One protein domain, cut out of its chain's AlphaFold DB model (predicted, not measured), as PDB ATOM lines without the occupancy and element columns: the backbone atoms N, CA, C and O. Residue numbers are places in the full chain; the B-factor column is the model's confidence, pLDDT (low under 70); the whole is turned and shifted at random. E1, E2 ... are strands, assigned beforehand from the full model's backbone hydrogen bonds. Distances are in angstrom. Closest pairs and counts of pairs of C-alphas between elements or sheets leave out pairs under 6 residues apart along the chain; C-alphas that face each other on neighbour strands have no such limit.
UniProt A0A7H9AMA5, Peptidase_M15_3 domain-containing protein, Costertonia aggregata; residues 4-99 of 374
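What this domain is: This is residues 4 to 99 of the 374 residues of the protein "Peptidase_M15_3 domain-containing protein" of Costertonia aggregata (UniProt A0A7H9AMA5). Two small antiparallel and mixed sheets, E5 E4 E7 E8 and E3 E9 E6, lie face to face with few close C-alpha pairs between them, and a long thin arm runs from E3 out to the little hairpin of E1 and E2, far from this body. The arm makes the length: the C-alphas span 63 by 31 by 17 A. The printed part has 96 residues with no named helix and nine strands, E1 to E9 in order, 57 residues in strands, class all strand. The larger sheet, in the order E5 - E4 - E7 - E8, is antiparallel and the smaller, E3 - E9 - E6, is mixed; the whole is loose, with a radius of gyration of the C-alphas of 18.1 A.

How they stand to each other: Start at E1, residues 4 to 6, and E2, residues 9 to 15, an antiparallel hairpin with N 9 and O 6 3.0 A apart. Go on to E3, residues 24 to 30; it is parallel to E9, residues 92 to 98, at 23 degrees, with N 28 and O 95 2.9 A apart. On the other side of E9 is E6, residues 56 to 58, antiparallel, with N 57 and O 94 2.8 A apart. In the larger sheet, look at E4, residues 34 to 41, and E5, residues 47 to 51, a hairpin with N 50 and O 37 2.8 A apart. E4 is also antiparallel to E7, residues 67 to 75, with N 38 and O 72 2.8 A apart. E7 and E8, residues 80 to 87, form a hairpin, with N 71 and O 83 2.8 A apart. This sheet is twisted, and E8 bends by 53 degrees at residue 84. Between the two sheets, E3 and E8 are near each other, and the closest C-alphas of E4 and E9, Val 34 and Phe 96, are 7.4 A apart. E1 is apart from E3, as is E2.

Where its parts are: Find C-alpha 4 at (-13.439, 0.542, 21.672), where E1 begins; E1 is 6.6 A long and E2 13.8 A. E3 begins at C-alpha 24, (-28.956, 14.436, 7.812), and runs 19.1 A. Then come E4, 20.0 A, E5, 13.9 A, E6, 6.9 A, E7, 25.0 A, and E8, 21.2 A. E9, 19.0 A, ends at C-alpha 98, (-41.749, 13.415, -6.527).

The domain as a whole: The two C-alphas farthest apart, those of Asp 8 and Gly 78, are 63.5 A apart. The printed part has no cut, and no link is long. Mean pLDDT of the printed part is 83.3; residues 4 to 21 are under 70.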
ATOM      1  N   VAL A   4     -13.011   1.368  20.545       50.06
ATOM      2  CA  VAL A   4     -13.439   0.542  21.672       50.06
ATOM      3  C   VAL A   4     -12.532  -0.678  21.686       50.06
ATOM      4  O   VAL A   4     -12.399  -1.358  20.668       50.06
ATOM      5  N   TRP A   5     -11.892  -0.916  22.823       49.97
ATOM      6  CA  TRP A   5     -11.101  -2.114  23.066       49.97
ATOM      7  C   TRP A   5     -11.932  -3.060  23.924       49.97
ATOM      8  O   TRP A   5     -12.614  -2.616  24.847       49.97
ATOM      9  N   PHE A   6     -11.886  -4.351  23.614       59.06
ATOM     10  CA  PHE A   6     -12.397  -5.379  24.510       59.06
ATOM     11  C   PHE A   6     -11.253  -5.794  25.435       59.06
ATOM     12  O   PHE A   6     -10.203  -6.204  24.943       59.06
ATOM     13  N   ASP A   7     -11.453  -5.682  26.751       64.44
ATOM     14  CA  ASP A   7     -10.401  -5.908  27.755       64.44
ATOM     15  C   ASP A   7      -9.735  -7.293  27.633       64.44
ATOM     16  O   ASP A   7      -8.532  -7.424  27.854       64.44
ATOM     17  N   ASP A   8     -10.488  -8.307  27.196       66.94
ATOM     18  CA  ASP A   8      -9.993  -9.682  27.040       66.94
ATOM     19  C   ASP A   8      -9.359  -9.977  25.662       66.94
ATOM     20  O   ASP A   8      -8.746 -11.029  25.482       66.94
ATOM     21  N   TYR A   9      -9.480  -9.068  24.683       54.03
ATOM     22  CA  TYR A   9      -8.939  -9.230  23.323       54.03
ATOM     23  C   TYR A   9      -8.437  -7.889  22.755       54.03
ATOM     24  O   TYR A   9      -9.027  -7.353  21.813       54.03
ATOM     25  N   PRO A  10      -7.322  -7.345  23.276       57.75
ATOM     26  CA  PRO A  10      -6.791  -6.042  22.864       57.75
ATOM     27  C   PRO A  10      -6.318  -6.009  21.403       57.75
ATOM     28  O   PRO A  10      -6.165  -4.940  20.828       57.75
ATOM     29  N   GLU A  11      -6.114  -7.168  20.778       63.41
ATOM     30  CA  GLU A  11      -5.776  -7.304  19.355       63.41
ATOM     31  C   GLU A  11      -6.995  -7.050  18.439       63.41
ATOM     32  O   GLU A  11      -6.847  -6.725  17.261       63.41
ATOM     33  N   VAL A  12      -8.214  -7.223  18.967       57.31
ATOM     34  CA  VAL A  12      -9.476  -7.113  18.224       57.31
ATOM     35  C   VAL A  12     -10.057  -5.722  18.467       57.31
ATOM     36  O   VAL A  12     -10.988  -5.523  19.244       57.31
ATOM     37  N   GLY A  13      -9.466  -4.724  17.814       53.66
ATOM     38  CA  GLY A  13     -10.042  -3.385  17.754       53.66
ATOM     39  C   GLY A  13     -11.193  -3.349  16.751       53.66
ATOM     40  O   GLY A  13     -11.000  -3.668  15.579       53.66
ATOM     41  N   LEU A  14     -12.383  -2.921  17.178       53.62
ATOM     42  CA  LEU A  14     -13.393  -2.457  16.228       53.62
ATOM     43  C   LEU A  14     -12.925  -1.099  15.699       53.62
ATOM     44  O   LEU A  14     -12.905  -0.108  16.432       53.62
ATOM     45  N   ASP A  15     -12.483  -1.073  14.442       53.44
ATOM     46  CA  ASP A  15     -12.087   0.167  13.791       53.44
ATOM     47  C   ASP A  15     -13.327   0.894  13.268       53.44
ATOM     48  O   ASP A  15     -13.931   0.521  12.260       53.44
ATOM     49  N   PHE A  16     -13.706   1.958  13.974       56.41
ATOM     50  CA  PHE A  16     -14.828   2.809  13.592       56.41
ATOM     51  C   PHE A  16     -14.473   3.767  12.437       56.41
ATOM     52  O   PHE A  16     -15.292   4.609  12.076       56.41
ATOM     53  N   SER A  17     -13.281   3.643  11.832       56.19
ATOM     54  CA  SER A  17     -12.845   4.416  10.656       56.19
ATOM     55  C   SER A  17     -13.746   4.245   9.424       56.19
ATOM     56  O   SER A  17     -13.689   5.064   8.510       56.19
ATOM     57  N   SER A  18     -14.597   3.214   9.417       51.41
ATOM     58  CA  SER A  18     -15.518   2.872   8.328       51.41
ATOM     59  C   SER A  18     -16.998   3.118   8.644       51.41
ATOM     60  O   SER A  18     -17.851   2.787   7.816       51.41
ATOM     61  N   PHE A  19     -17.341   3.709   9.799       52.41
ATOM     62  CA  PHE A  19     -18.731   4.107  10.034       52.41
ATOM     63  C   PHE A  19     -19.089   5.234   9.071       52.41
ATOM     64  O   PHE A  19     -18.638   6.371   9.211       52.41
ATOM     65  N   LYS A  20     -19.900   4.886   8.072       56.47
ATOM     66  CA  LYS A  20     -20.500   5.828   7.138       56.47
ATOM     67  C   LYS A  20     -21.318   6.813   7.974       56.47
ATOM     68  O   LYS A  20     -22.313   6.417   8.577       56.47
ATOM     69  N   ILE A  21     -20.853   8.059   8.073       66.38
ATOM     70  CA  ILE A  21     -21.630   9.128   8.702       66.38
ATOM     71  C   ILE A  21     -22.922   9.211   7.896       66.38
ATOM     72  O   ILE A  21     -22.884   9.469   6.693       66.38
ATOM     73  N   ILE A  22     -24.044   8.899   8.540       71.19
ATOM     74  CA  ILE A  22     -25.354   9.012   7.911       71.19
ATOM     75  C   ILE A  22     -25.601  10.517   7.771       71.19
ATOM     76  O   ILE A  22     -25.551  11.206   8.795       71.19
ATOM     77  N   PRO A  23     -25.752  11.048   6.544       81.88
ATOM     78  CA  PRO A  23     -26.093  12.450   6.383       81.88
ATOM     79  C   PRO A  23     -27.436  12.719   7.055       81.88
ATOM     80  O   PRO A  23     -28.296  11.838   7.128       81.88
ATOM     81  N   GLU A  24     -27.614  13.938   7.544       89.75
ATOM     82  CA  GLU A  24     -28.956  14.436   7.812       89.75
ATOM     83  C   GLU A  24     -29.739  14.394   6.493       89.75
ATOM     84  O   GLU A  24     -29.221  14.820   5.462       89.75
ATOM     85  N   ILE A  25     -30.949  13.838   6.509       90.06
ATOM     86  CA  ILE A  25     -31.804  13.775   5.323       90.06
ATOM     87  C   ILE A  25     -32.950  14.750   5.531       90.06
ATOM     88  O   ILE A  25     -33.758  14.568   6.443       90.06
ATOM     89  N   ILE A  26     -33.025  15.755   4.664       91.06
ATOM     90  CA  ILE A  26     -34.180  16.643   4.561       91.06
ATOM     91  C   ILE A  26     -34.975  16.180   3.349       91.06
ATOM     92  O   ILE A  26     -34.493  16.266   2.220       91.06
ATOM     93  N   GLN A  27     -36.177  15.661   3.584       91.06
ATOM     94  CA  GLN A  27     -37.092  15.296   2.512       91.06
ATOM     95  C   GLN A  27     -38.021  16.468   2.204       91.06
ATOM     96  O   GLN A  27     -38.570  17.094   3.115       91.06
ATOM     97  N   ILE A  28     -38.178  16.764   0.919       89.31
ATOM     98  CA  ILE A  28     -39.099  17.778   0.419       89.31
ATOM     99  C   ILE A  28     -39.938  17.124  -0.659       89.31
ATOM    100  O   ILE A  28     -39.398  16.654  -1.658       89.31
ATOM    101  N   ASP A  29     -41.243  17.075  -0.437       87.44
ATOM    102  CA  ASP A  29     -42.159  16.544  -1.427       87.44
ATOM    103  C   ASP A  29     -42.484  17.620  -2.478       87.44
ATOM    104  O   ASP A  29     -42.675  18.791  -2.139       87.44
ATOM    105  N   THR A  30     -42.490  17.229  -3.754       86.94
ATOM    106  CA  THR A  30     -42.791  18.100  -4.902       86.94
ATOM    107  C   THR A  30     -43.672  17.363  -5.904       86.94
ATOM    108  O   THR A  30     -43.553  16.148  -6.051       86.94
ATOM    109  N   TYR A  31     -44.536  18.076  -6.628       88.19
ATOM    110  CA  TYR A  31     -45.357  17.467  -7.691       88.19
ATOM    111  C   TYR A  31     -44.649  17.413  -9.049       88.19
ATOM    112  O   TYR A  31     -45.046  16.673  -9.946       88.19
ATOM    113  N   ASP A  32     -43.557  18.160  -9.200       86.50
ATOM    114  CA  ASP A  32     -42.749  18.166 -10.413       86.50
ATOM    115  C   ASP A  32     -41.259  17.954 -10.115       86.50
ATOM    116  O   ASP A  32     -40.802  18.090  -8.975       86.50
ATOM    117  N   ASP A  33     -40.501  17.598 -11.152       86.00
ATOM    118  CA  ASP A  33     -39.057  17.410 -11.070       86.00
ATOM    119  C   ASP A  33     -38.343  18.748 -10.856       86.00
ATOM    120  O   ASP A  33     -38.600  19.741 -11.542       86.00
ATOM    121  N   VAL A  34     -37.410  18.764  -9.903       88.44
ATOM    122  CA  VAL A  34     -36.612  19.948  -9.568       88.44
ATOM    123  C   VAL A  34     -35.405  20.021 -10.497       88.44
ATOM    124  O   VAL A  34     -34.562  19.126 -10.506       88.44
ATOM    125  N   ASN A  35     -35.287  21.116 -11.244       90.56
ATOM    126  CA  ASN A  35     -34.148  21.367 -12.127       90.56
ATOM    127  C   ASN A  35     -33.008  22.061 -11.387       90.56
ATOM    128  O   ASN A  35     -31.834  21.702 -11.518       90.56
ATOM    129  N   THR A  36     -33.355  23.096 -10.626       91.81
ATOM    130  CA  THR A  36     -32.392  23.932  -9.914       91.81
ATOM    131  C   THR A  36     -32.863  24.215  -8.509       91.81
ATOM    132  O   THR A  36     -34.052  24.383  -8.248       91.81
ATOM    133  N   LEU A  37     -31.880  24.326  -7.632       92.88
ATOM    134  CA  LEU A  37     -32.017  24.587  -6.220       92.88
ATOM    135  C   LEU A  37     -31.205  25.831  -5.877       92.88
ATOM    136  O   LEU A  37     -30.008  25.876  -6.177       92.88
ATOM    137  N   SER A  38     -31.813  26.781  -5.183       93.44
ATOM    138  CA  SER A  38     -31.109  27.861  -4.502       93.44
ATOM    139  C   SER A  38     -31.320  27.746  -2.995       93.44
ATOM    140  O   SER A  38     -32.408  27.413  -2.536       93.44
ATOM    141  N   LEU A  39     -30.267  27.996  -2.221       93.56
ATOM    142  CA  LEU A  39     -30.340  28.116  -0.765       93.56
ATOM    143  C   LEU A  39     -29.825  29.489  -0.365       93.56
ATOM    144  O   LEU A  39     -28.705  29.846  -0.736       93.56
ATOM    145  N   ILE A  40     -30.604  30.215   0.431       93.69
ATOM    146  CA  ILE A  40     -30.269  31.549   0.932       93.69
ATOM    147  C   ILE A  40     -30.356  31.530   2.457       93.69
ATOM    148  O   ILE A  40     -31.388  31.190   3.028       93.69
ATOM    149  N   SER A  41     -29.263  31.865   3.140       90.94
ATOM    150  CA  SER A  41     -29.239  31.973   4.601       90.94
ATOM    151  C   SER A  41     -30.112  33.141   5.043       90.94
ATOM    152  O   SER A  41     -29.839  34.287   4.688       90.94
ATOM    153  N   THR A  42     -31.104  32.889   5.898       91.75
ATOM    154  CA  THR A  42     -32.022  33.949   6.352       91.75
ATOM    155  C   THR A  42     -31.374  34.926   7.338       91.75
ATOM    156  O   THR A  42     -32.008  35.886   7.765       91.75
ATOM    157  N   SER A  43     -30.152  34.643   7.802       88.56
ATOM    158  CA  SER A  43     -29.409  35.501   8.734       88.56
ATOM    159  C   SER A  43     -28.366  36.384   8.057       88.56
ATOM    160  O   SER A  43     -27.985  37.402   8.632       88.56
ATOM    161  N   THR A  44     -27.867  35.985   6.887       89.44
ATOM    162  CA  THR A  44     -26.756  36.675   6.210       89.44
ATOM    163  C   THR A  44     -27.087  37.124   4.791       89.44
ATOM    164  O   THR A  44     -26.281  37.842   4.203       89.44
ATOM    165  N   ASP A  45     -28.224  36.688   4.238       87.94
ATOM    166  CA  ASP A  45     -28.619  36.828   2.829       87.94
ATOM    167  C   ASP A  45     -27.592  36.246   1.836       87.94
ATOM    168  O   ASP A  45     -27.665  36.469   0.627       87.94
ATOM    169  N   ALA A  46     -26.617  35.476   2.329       87.00
ATOM    170  CA  ALA A  46     -25.670  34.756   1.499       87.00
ATOM    171  C   ALA A  46     -26.305  33.451   1.015       87.00
ATOM    172  O   ALA A  46     -26.910  32.711   1.793       87.00
ATOM    173  N   GLY A  47     -26.130  33.143  -0.266       86.81
ATOM    174  CA  GLY A  47     -26.690  31.941  -0.858       86.81
ATOM    175  C   GLY A  47     -25.908  31.426  -2.053       86.81
ATOM    176  O   GLY A  47     -24.939  32.038  -2.511       86.81
ATOM    177  N   PHE A  48     -26.343  30.280  -2.557       90.12
ATOM    178  CA  PHE A  48     -25.849  29.689  -3.795       90.12
ATOM    179  C   PHE A  48     -27.018  29.124  -4.598       90.12
ATOM    180  O   PHE A  48     -28.077  28.840  -4.049       90.12
ATOM    181  N   SER A  49     -26.790  28.926  -5.895       92.31
ATOM    182  CA  SER A  49     -27.702  28.208  -6.782       92.31
ATOM    183  C   SER A  49     -26.956  27.084  -7.486       92.31
ATOM    184  O   SER A  49     -25.772  27.213  -7.818       92.31
ATOM    185  N   THR A  50     -27.611  25.944  -7.663       91.31
ATOM    186  CA  THR A  50     -26.995  24.732  -8.197       91.31
ATOM    187  C   THR A  50     -28.036  23.851  -8.894       91.31
ATOM    188  O   THR A  50     -29.180  23.788  -8.445       91.31
ATOM    189  N   PRO A  51     -27.676  23.141  -9.977       91.38
ATOM    190  CA  PRO A  51     -28.569  22.150 -10.564       91.38
ATOM    191  C   PRO A  51     -28.802  20.980  -9.601       91.38
ATOM    192  O   PRO A  51     -27.934  20.645  -8.779       91.38
ATOM    193  N   VAL A  52     -29.962  20.347  -9.731       88.31
ATOM    194  CA  VAL A  52     -30.335  19.120  -9.022       88.31
ATOM    195  C   VAL A  52     -30.218  17.943  -9.984       88.31
ATOM    196  O   VAL A  52     -30.669  18.007 -11.122       88.31
ATOM    197  N   GLU A  53     -29.585  16.862  -9.531       82.31
ATOM    198  CA  GLU A  53     -29.443  15.628 -10.306       82.31
ATOM    199  C   GLU A  53     -30.110  14.482  -9.542       82.31
ATOM    200  O   GLU A  53     -29.916  14.339  -8.334       82.31
ATOM    201  N   ASN A  54     -30.875  13.637 -10.240       80.50
ATOM    202  CA  ASN A  54     -31.532  12.455  -9.663       80.50
ATOM    203  C   ASN A  54     -32.384  12.759  -8.412       80.50
ATOM    204  O   ASN A  54     -32.382  11.973  -7.465       80.50
ATOM    205  N   ASN A  55     -33.067  13.909  -8.386       83.88
ATOM    206  CA  ASN A  55     -33.956  14.320  -7.297       83.88
ATOM    207  C   ASN A  55     -33.294  14.333  -5.905       83.88
ATOM    208  O   ASN A  55     -33.933  14.098  -4.883       83.88
ATOM    209  N   SER A  56     -31.996  14.639  -5.834       90.00
ATOM    210  CA  SER A  56     -31.328  14.888  -4.555       90.00
ATOM    211  C   SER A  56     -30.173  15.876  -4.684       90.00
ATOM    212  O   SER A  56     -29.640  16.111  -5.772       90.00
ATOM    213  N   LYS A  57     -29.768  16.468  -3.558       93.12
ATOM    214  CA  LYS A  57     -28.596  17.335  -3.489       93.12
ATOM    215  C   LYS A  57     -27.825  17.173  -2.187       93.12
ATOM    216  O   LYS A  57     -28.359  17.411  -1.108       93.12
ATOM    217  N   ASP A  58     -26.548  16.814  -2.305       91.50
ATOM    218  CA  ASP A  58     -25.596  16.845  -1.193       91.50
ATOM    219  C   ASP A  58     -25.103  18.285  -0.980       91.50
ATOM    220  O   ASP A  58     -24.598  18.918  -1.913       91.50
ATOM    221  N   LEU A  59     -25.281  18.803   0.235       90.81
ATOM    222  CA  LEU A  59     -24.887  20.160   0.619       90.81
ATOM    223  C   LEU A  59     -23.450  20.247   1.139       90.81
ATOM    224  O   LEU A  59     -22.962  21.346   1.420       90.81
ATOM    225  N   ASN A  60     -22.756  19.119   1.278       88.56
ATOM    226  CA  ASN A  60     -21.410  19.095   1.823       88.56
ATOM    227  C   ASN A  60     -20.444  19.927   0.964       88.56
ATOM    228  O   ASN A  60     -20.241  19.675  -0.223       88.56
ATOM    229  N   GLY A  61     -19.841  20.942   1.583       86.69
ATOM    230  CA  GLY A  61     -18.960  21.900   0.913       86.69
ATOM    231  C   GLY A  61     -19.676  22.994   0.111       86.69
ATOM    232  O   GLY A  61     -18.990  23.855  -0.437       86.69
ATOM    233  N   LEU A  62     -21.014  22.990   0.055       87.94
ATOM    234  CA  LEU A  62     -21.818  24.063  -0.545       87.94
ATOM    235  C   LEU A  62     -22.249  25.114   0.485       87.94
ATOM    236  O   LEU A  62     -22.358  26.288   0.145       87.94
ATOM    237  N   ILE A  63     -22.446  24.705   1.740       87.81
ATOM    238  CA  ILE A  63     -22.762  25.602   2.859       87.81
ATOM    239  C   ILE A  63     -21.564  25.771   3.795       87.81
ATOM    240  O   ILE A  63     -20.811  24.829   4.053       87.81
ATOM    241  N   THR A  64     -21.404  26.982   4.326       86.06
ATOM    242  CA  THR A  64     -20.351  27.324   5.299       86.06
ATOM    243  C   THR A  64     -20.885  27.564   6.707       86.06
ATOM    244  O   THR A  64     -20.097  27.666   7.644       86.06
ATOM    245  N   GLU A  65     -22.205  27.686   6.853       88.62
ATOM    246  CA  GLU A  65     -22.882  28.008   8.107       88.62
ATOM    247  C   GLU A  65     -24.099  27.098   8.312       88.62
ATOM    248  O   GLU A  65     -24.686  26.591   7.356       88.62
ATOM    249  N   LEU A  66     -24.477  26.891   9.571       92.06
ATOM    250  CA  LEU A  66     -25.663  26.132   9.975       92.06
ATOM    251  C   LEU A  66     -26.774  27.092  10.409       92.06
ATOM    252  O   LEU A  66     -26.488  28.222  10.810       92.06
ATOM    253  N   GLY A  67     -28.017  26.622  10.395       92.38
ATOM    254  CA  GLY A  67     -29.191  27.379  10.824       92.38
ATOM    255  C   GLY A  67     -30.262  27.469   9.743       92.38
ATOM    256  O   GLY A  67     -30.391  26.582   8.904       92.38
ATOM    257  N   ASN A  68     -31.023  28.563   9.766       94.50
ATOM    258  CA  ASN A  68     -32.190  28.739   8.908       94.50
ATOM    259  C   ASN A  68     -31.807  29.190   7.493       94.50
ATOM    260  O   ASN A  68     -31.096  30.183   7.301       94.50
ATOM    261  N   TYR A  69     -32.359  28.488   6.513       94.44
ATOM    262  CA  TYR A  69     -32.256  28.789   5.097       94.44
ATOM    263  C   TYR A  69     -33.645  28.889   4.478       94.44
ATOM    264  O   TYR A  69     -34.581  28.202   4.888       94.44
ATOM    265  N   GLU A  70     -33.762  29.729   3.462       94.38
ATOM    266  CA  GLU A  70     -34.836  29.666   2.486       94.38
ATOM    267  C   GLU A  70     -34.343  28.851   1.293       94.38
ATOM    268  O   GLU A  70     -33.282  29.129   0.726       94.38
ATOM    269  N   ILE A  71     -35.072  27.783   0.985       92.44
ATOM    270  CA  ILE A  71     -34.856  26.954  -0.188       92.44
ATOM    271  C   ILE A  71     -35.791  27.428  -1.284       92.44
ATOM    272  O   ILE A  71     -36.993  27.486  -1.070       92.44
ATOM    273  N   GLU A  72     -35.241  27.719  -2.450       93.38
ATOM    274  CA  GLU A  72     -36.000  28.072  -3.641       93.38
ATOM    275  C   GLU A  72     -35.737  27.028  -4.721       93.38
ATOM    276  O   GLU A  72     -34.594  26.626  -4.962       93.38
ATOM    277  N   MET A  73     -36.795  26.570  -5.374       91.38
ATOM    278  CA  MET A  73     -36.729  25.513  -6.371       91.38
ATOM    279  C   MET A  73     -37.418  25.958  -7.646       91.38
ATOM    280  O   MET A  73     -38.558  26.414  -7.603       91.38
ATOM    281  N   ALA A  74     -36.734  25.775  -8.774       90.62
ATOM    282  CA  ALA A  74     -37.349  25.871 -10.091       90.62
ATOM    283  C   ALA A  74     -37.497  24.467 -10.676       90.62
ATOM    284  O   ALA A  74     -36.565  23.651 -10.614       90.62
ATOM    285  N   THR A  75     -38.662  24.187 -11.243       89.88
ATOM    286  CA  THR A  75     -39.034  22.851 -11.714       89.88
ATOM    287  C   THR A  75     -39.016  22.731 -13.236       89.88
ATOM    288  O   THR A  75     -38.762  23.697 -13.963       89.88
ATOM    289  N   SER A  76     -39.248  21.517 -13.734       88.50
ATOM    290  CA  SER A  76     -39.278  21.200 -15.164       88.50
ATOM    291  C   SER A  76     -40.419  21.870 -15.932       88.50
ATOM    292  O   SER A  76     -40.242  22.239 -17.093       88.50
ATOM    293  N   SER A  77     -41.535  22.120 -15.252       87.81
ATOM    294  CA  SER A  77     -42.711  22.853 -15.719       87.81
ATOM    295  C   SER A  77     -42.552  24.377 -15.678       87.81
ATOM    296  O   SER A  77     -43.451  25.094 -16.108       87.81
ATOM    297  N   GLY A  78     -41.423  24.894 -15.175       87.75
ATOM    298  CA  GLY A  78     -41.218  26.332 -14.968       87.75
ATOM    299  C   GLY A  78     -41.975  26.894 -13.760       87.75
ATOM    300  O   GLY A  78     -42.148  28.109 -13.659       87.75
ATOM    301  N   GLY A  79     -42.442  26.022 -12.861       86.88
ATOM    302  CA  GLY A  79     -42.991  26.408 -11.567       86.88
ATOM    303  C   GLY A  79     -41.899  26.761 -10.558       86.88
ATOM    304  O   GLY A  79     -40.734  26.367 -10.693       86.88
ATOM    305  N   PHE A  80     -42.301  27.505  -9.531       86.56
ATOM    306  CA  PHE A  80     -41.448  27.917  -8.426       86.56
ATOM    307  C   PHE A  80     -42.009  27.414  -7.095       86.56
ATOM    308  O   PHE A  80     -43.221  27.347  -6.898       86.56
ATOM    309  N   TYR A  81     -41.120  27.069  -6.172       86.50
ATOM    310  CA  TYR A  81     -41.471  26.714  -4.804       86.50
ATOM    311  C   TYR A  81     -40.437  27.279  -3.837       86.50
ATOM    312  O   TYR A  81     -39.237  27.141  -4.081       86.50
ATOM    313  N   SER A  82     -40.900  27.851  -2.722       89.00
ATOM    314  CA  SER A  82     -40.036  28.285  -1.624       89.00
ATOM    315  C   SER A  82     -40.445  27.650  -0.294       89.00
ATOM    316  O   SER A  82     -41.632  27.493  -0.002       89.00
ATOM    317  N   LYS A  83     -39.460  27.290   0.536       88.69
ATOM    318  CA  LYS A  83     -39.680  26.798   1.904       88.69
ATOM    319  C   LYS A  83     -38.566  27.241   2.842       88.69
ATOM    320  O   LYS A  83     -37.404  27.340   2.471       88.69
ATOM    321  N   LYS A  84     -38.885  27.433   4.118       92.12
ATOM    322  CA  LYS A  84     -37.853  27.585   5.151       92.12
ATOM    323  C   LYS A  84     -37.441  26.222   5.690       92.12
ATOM    324  O   LYS A  84     -38.296  25.417   6.057       92.12
ATOM    325  N   ILE A  85     -36.138  25.982   5.749       92.12
ATOM    326  CA  ILE A  85     -35.531  24.767   6.295       92.12
ATOM    327  C   ILE A  85     -34.475  25.145   7.334       92.12
ATOM    328  O   ILE A  85     -33.835  26.189   7.226       92.12
ATOM    329  N   ASP A  86     -34.290  24.297   8.340       93.19
ATOM    330  CA  ASP A  86     -33.195  24.421   9.304       93.19
ATOM    331  C   ASP A  86     -32.153  23.353   8.985       93.19
ATOM    332  O   ASP A  86     -32.496  22.187   8.785       93.19
ATOM    333  N   ILE A  87     -30.892  23.760   8.892       91.69
ATOM    334  CA  ILE A  87     -29.772  22.875   8.583       91.69
ATOM    335  C   ILE A  87     -28.877  22.798   9.809       91.69
ATOM    336  O   ILE A  87     -28.178  23.757  10.145       91.69
ATOM    337  N   ILE A  88     -28.859  21.637  10.462       91.75
ATOM    338  CA  ILE A  88     -28.112  21.418  11.711       91.75
ATOM    339  C   ILE A  88     -26.806  20.637  11.503       91.75
ATOM    340  O   ILE A  88     -26.034  20.446  12.448       91.75
ATOM    341  N   SER A  89     -26.528  20.205  10.270       91.12
ATOM    342  CA  SER A  89     -25.314  19.489   9.876       91.12
ATOM    343  C   SER A  89     -24.743  20.025   8.558       91.12
ATOM    344  O   SER A  89     -25.467  20.414   7.657       91.12
ATOM    345  N   HIS A  90     -23.413  20.016   8.409       88.31
ATOM    346  CA  HIS A  90     -22.774  20.289   7.108       88.31
ATOM    347  C   HIS A  90     -22.824  19.065   6.179       88.31
ATOM    348  O   HIS A  90     -22.584  19.173   4.982       88.31
ATOM    349  N   ASN A  91     -23.091  17.884   6.744       90.81
ATOM    350  CA  ASN A  91     -23.301  16.644   6.013       90.81
ATOM    351  C   ASN A  91     -24.810  16.405   5.908       90.81
ATOM    352  O   ASN A  91     -25.361  15.619   6.686       90.81
ATOM    353  N   THR A  92     -25.452  17.141   5.002       92.19
ATOM    354  CA  THR A  92     -26.902  17.119   4.785       92.19
ATOM    355  C   THR A  92     -27.191  16.802   3.326       92.19
ATOM    356  O   THR A  92     -26.622  17.409   2.420       92.19
ATOM    357  N   LEU A  93     -28.079  15.835   3.115       92.19
ATOM    358  CA  LEU A  93     -28.612  15.444   1.821       92.19
ATOM    359  C   LEU A  93     -30.066  15.907   1.750       92.19
ATOM    360  O   LEU A  93     -30.900  15.468   2.541       92.19
ATOM    361  N   ILE A  94     -30.373  16.761   0.784       92.00
ATOM    362  CA  ILE A  94     -31.756  17.066   0.434       92.00
ATOM    363  C   ILE A  94     -32.234  16.008  -0.553       92.00
ATOM    364  O   ILE A  94     -31.549  15.722  -1.534       92.00
ATOM    365  N   VAL A  95     -33.394  15.420  -0.292       91.38
ATOM    366  CA  VAL A  95     -34.060  14.477  -1.192       91.38
ATOM    367  C   VAL A  95     -35.391  15.085  -1.608       91.38
ATOM    368  O   VAL A  95     -36.227  15.388  -0.758       91.38
ATOM    369  N   PHE A  96     -35.572  15.257  -2.911       89.56
ATOM    370  CA  PHE A  96     -36.815  15.721  -3.510       89.56
ATOM    371  C   PHE A  96     -37.655  14.493  -3.847       89.56
ATOM    372  O   PHE A  96     -37.274  13.667  -4.675       89.56
ATOM    373  N   ASN A  97     -38.763  14.315  -3.147       86.75
ATOM    374  CA  ASN A  97     -39.639  13.179  -3.361       86.75
ATOM    375  C   ASN A  97     -40.772  13.603  -4.294       86.75
ATOM    376  O   ASN A  97     -41.666  14.344  -3.895       86.75
ATOM    377  N   LYS A  98     -40.707  13.138  -5.544       85.31
ATOM    378  CA  LYS A  98     -41.749  13.415  -6.527       85.31
ATOM    379  C   LYS A  98     -43.017  12.649  -6.154       85.31
ATOM    380  O   LYS A  98     -43.003  11.416  -6.152       85.31
ATOM    381  N   ILE A  99     -44.087  13.375  -5.865       84.62
ATOM    382  CA  ILE A  99     -45.426  12.813  -5.714       84.62
ATOM    383  C   ILE A  99     -46.066  12.725  -7.106       84.62
ATOM    384  O   ILE A  99     -45.868  13.598  -7.950       84.62
TER     385      ILE A  99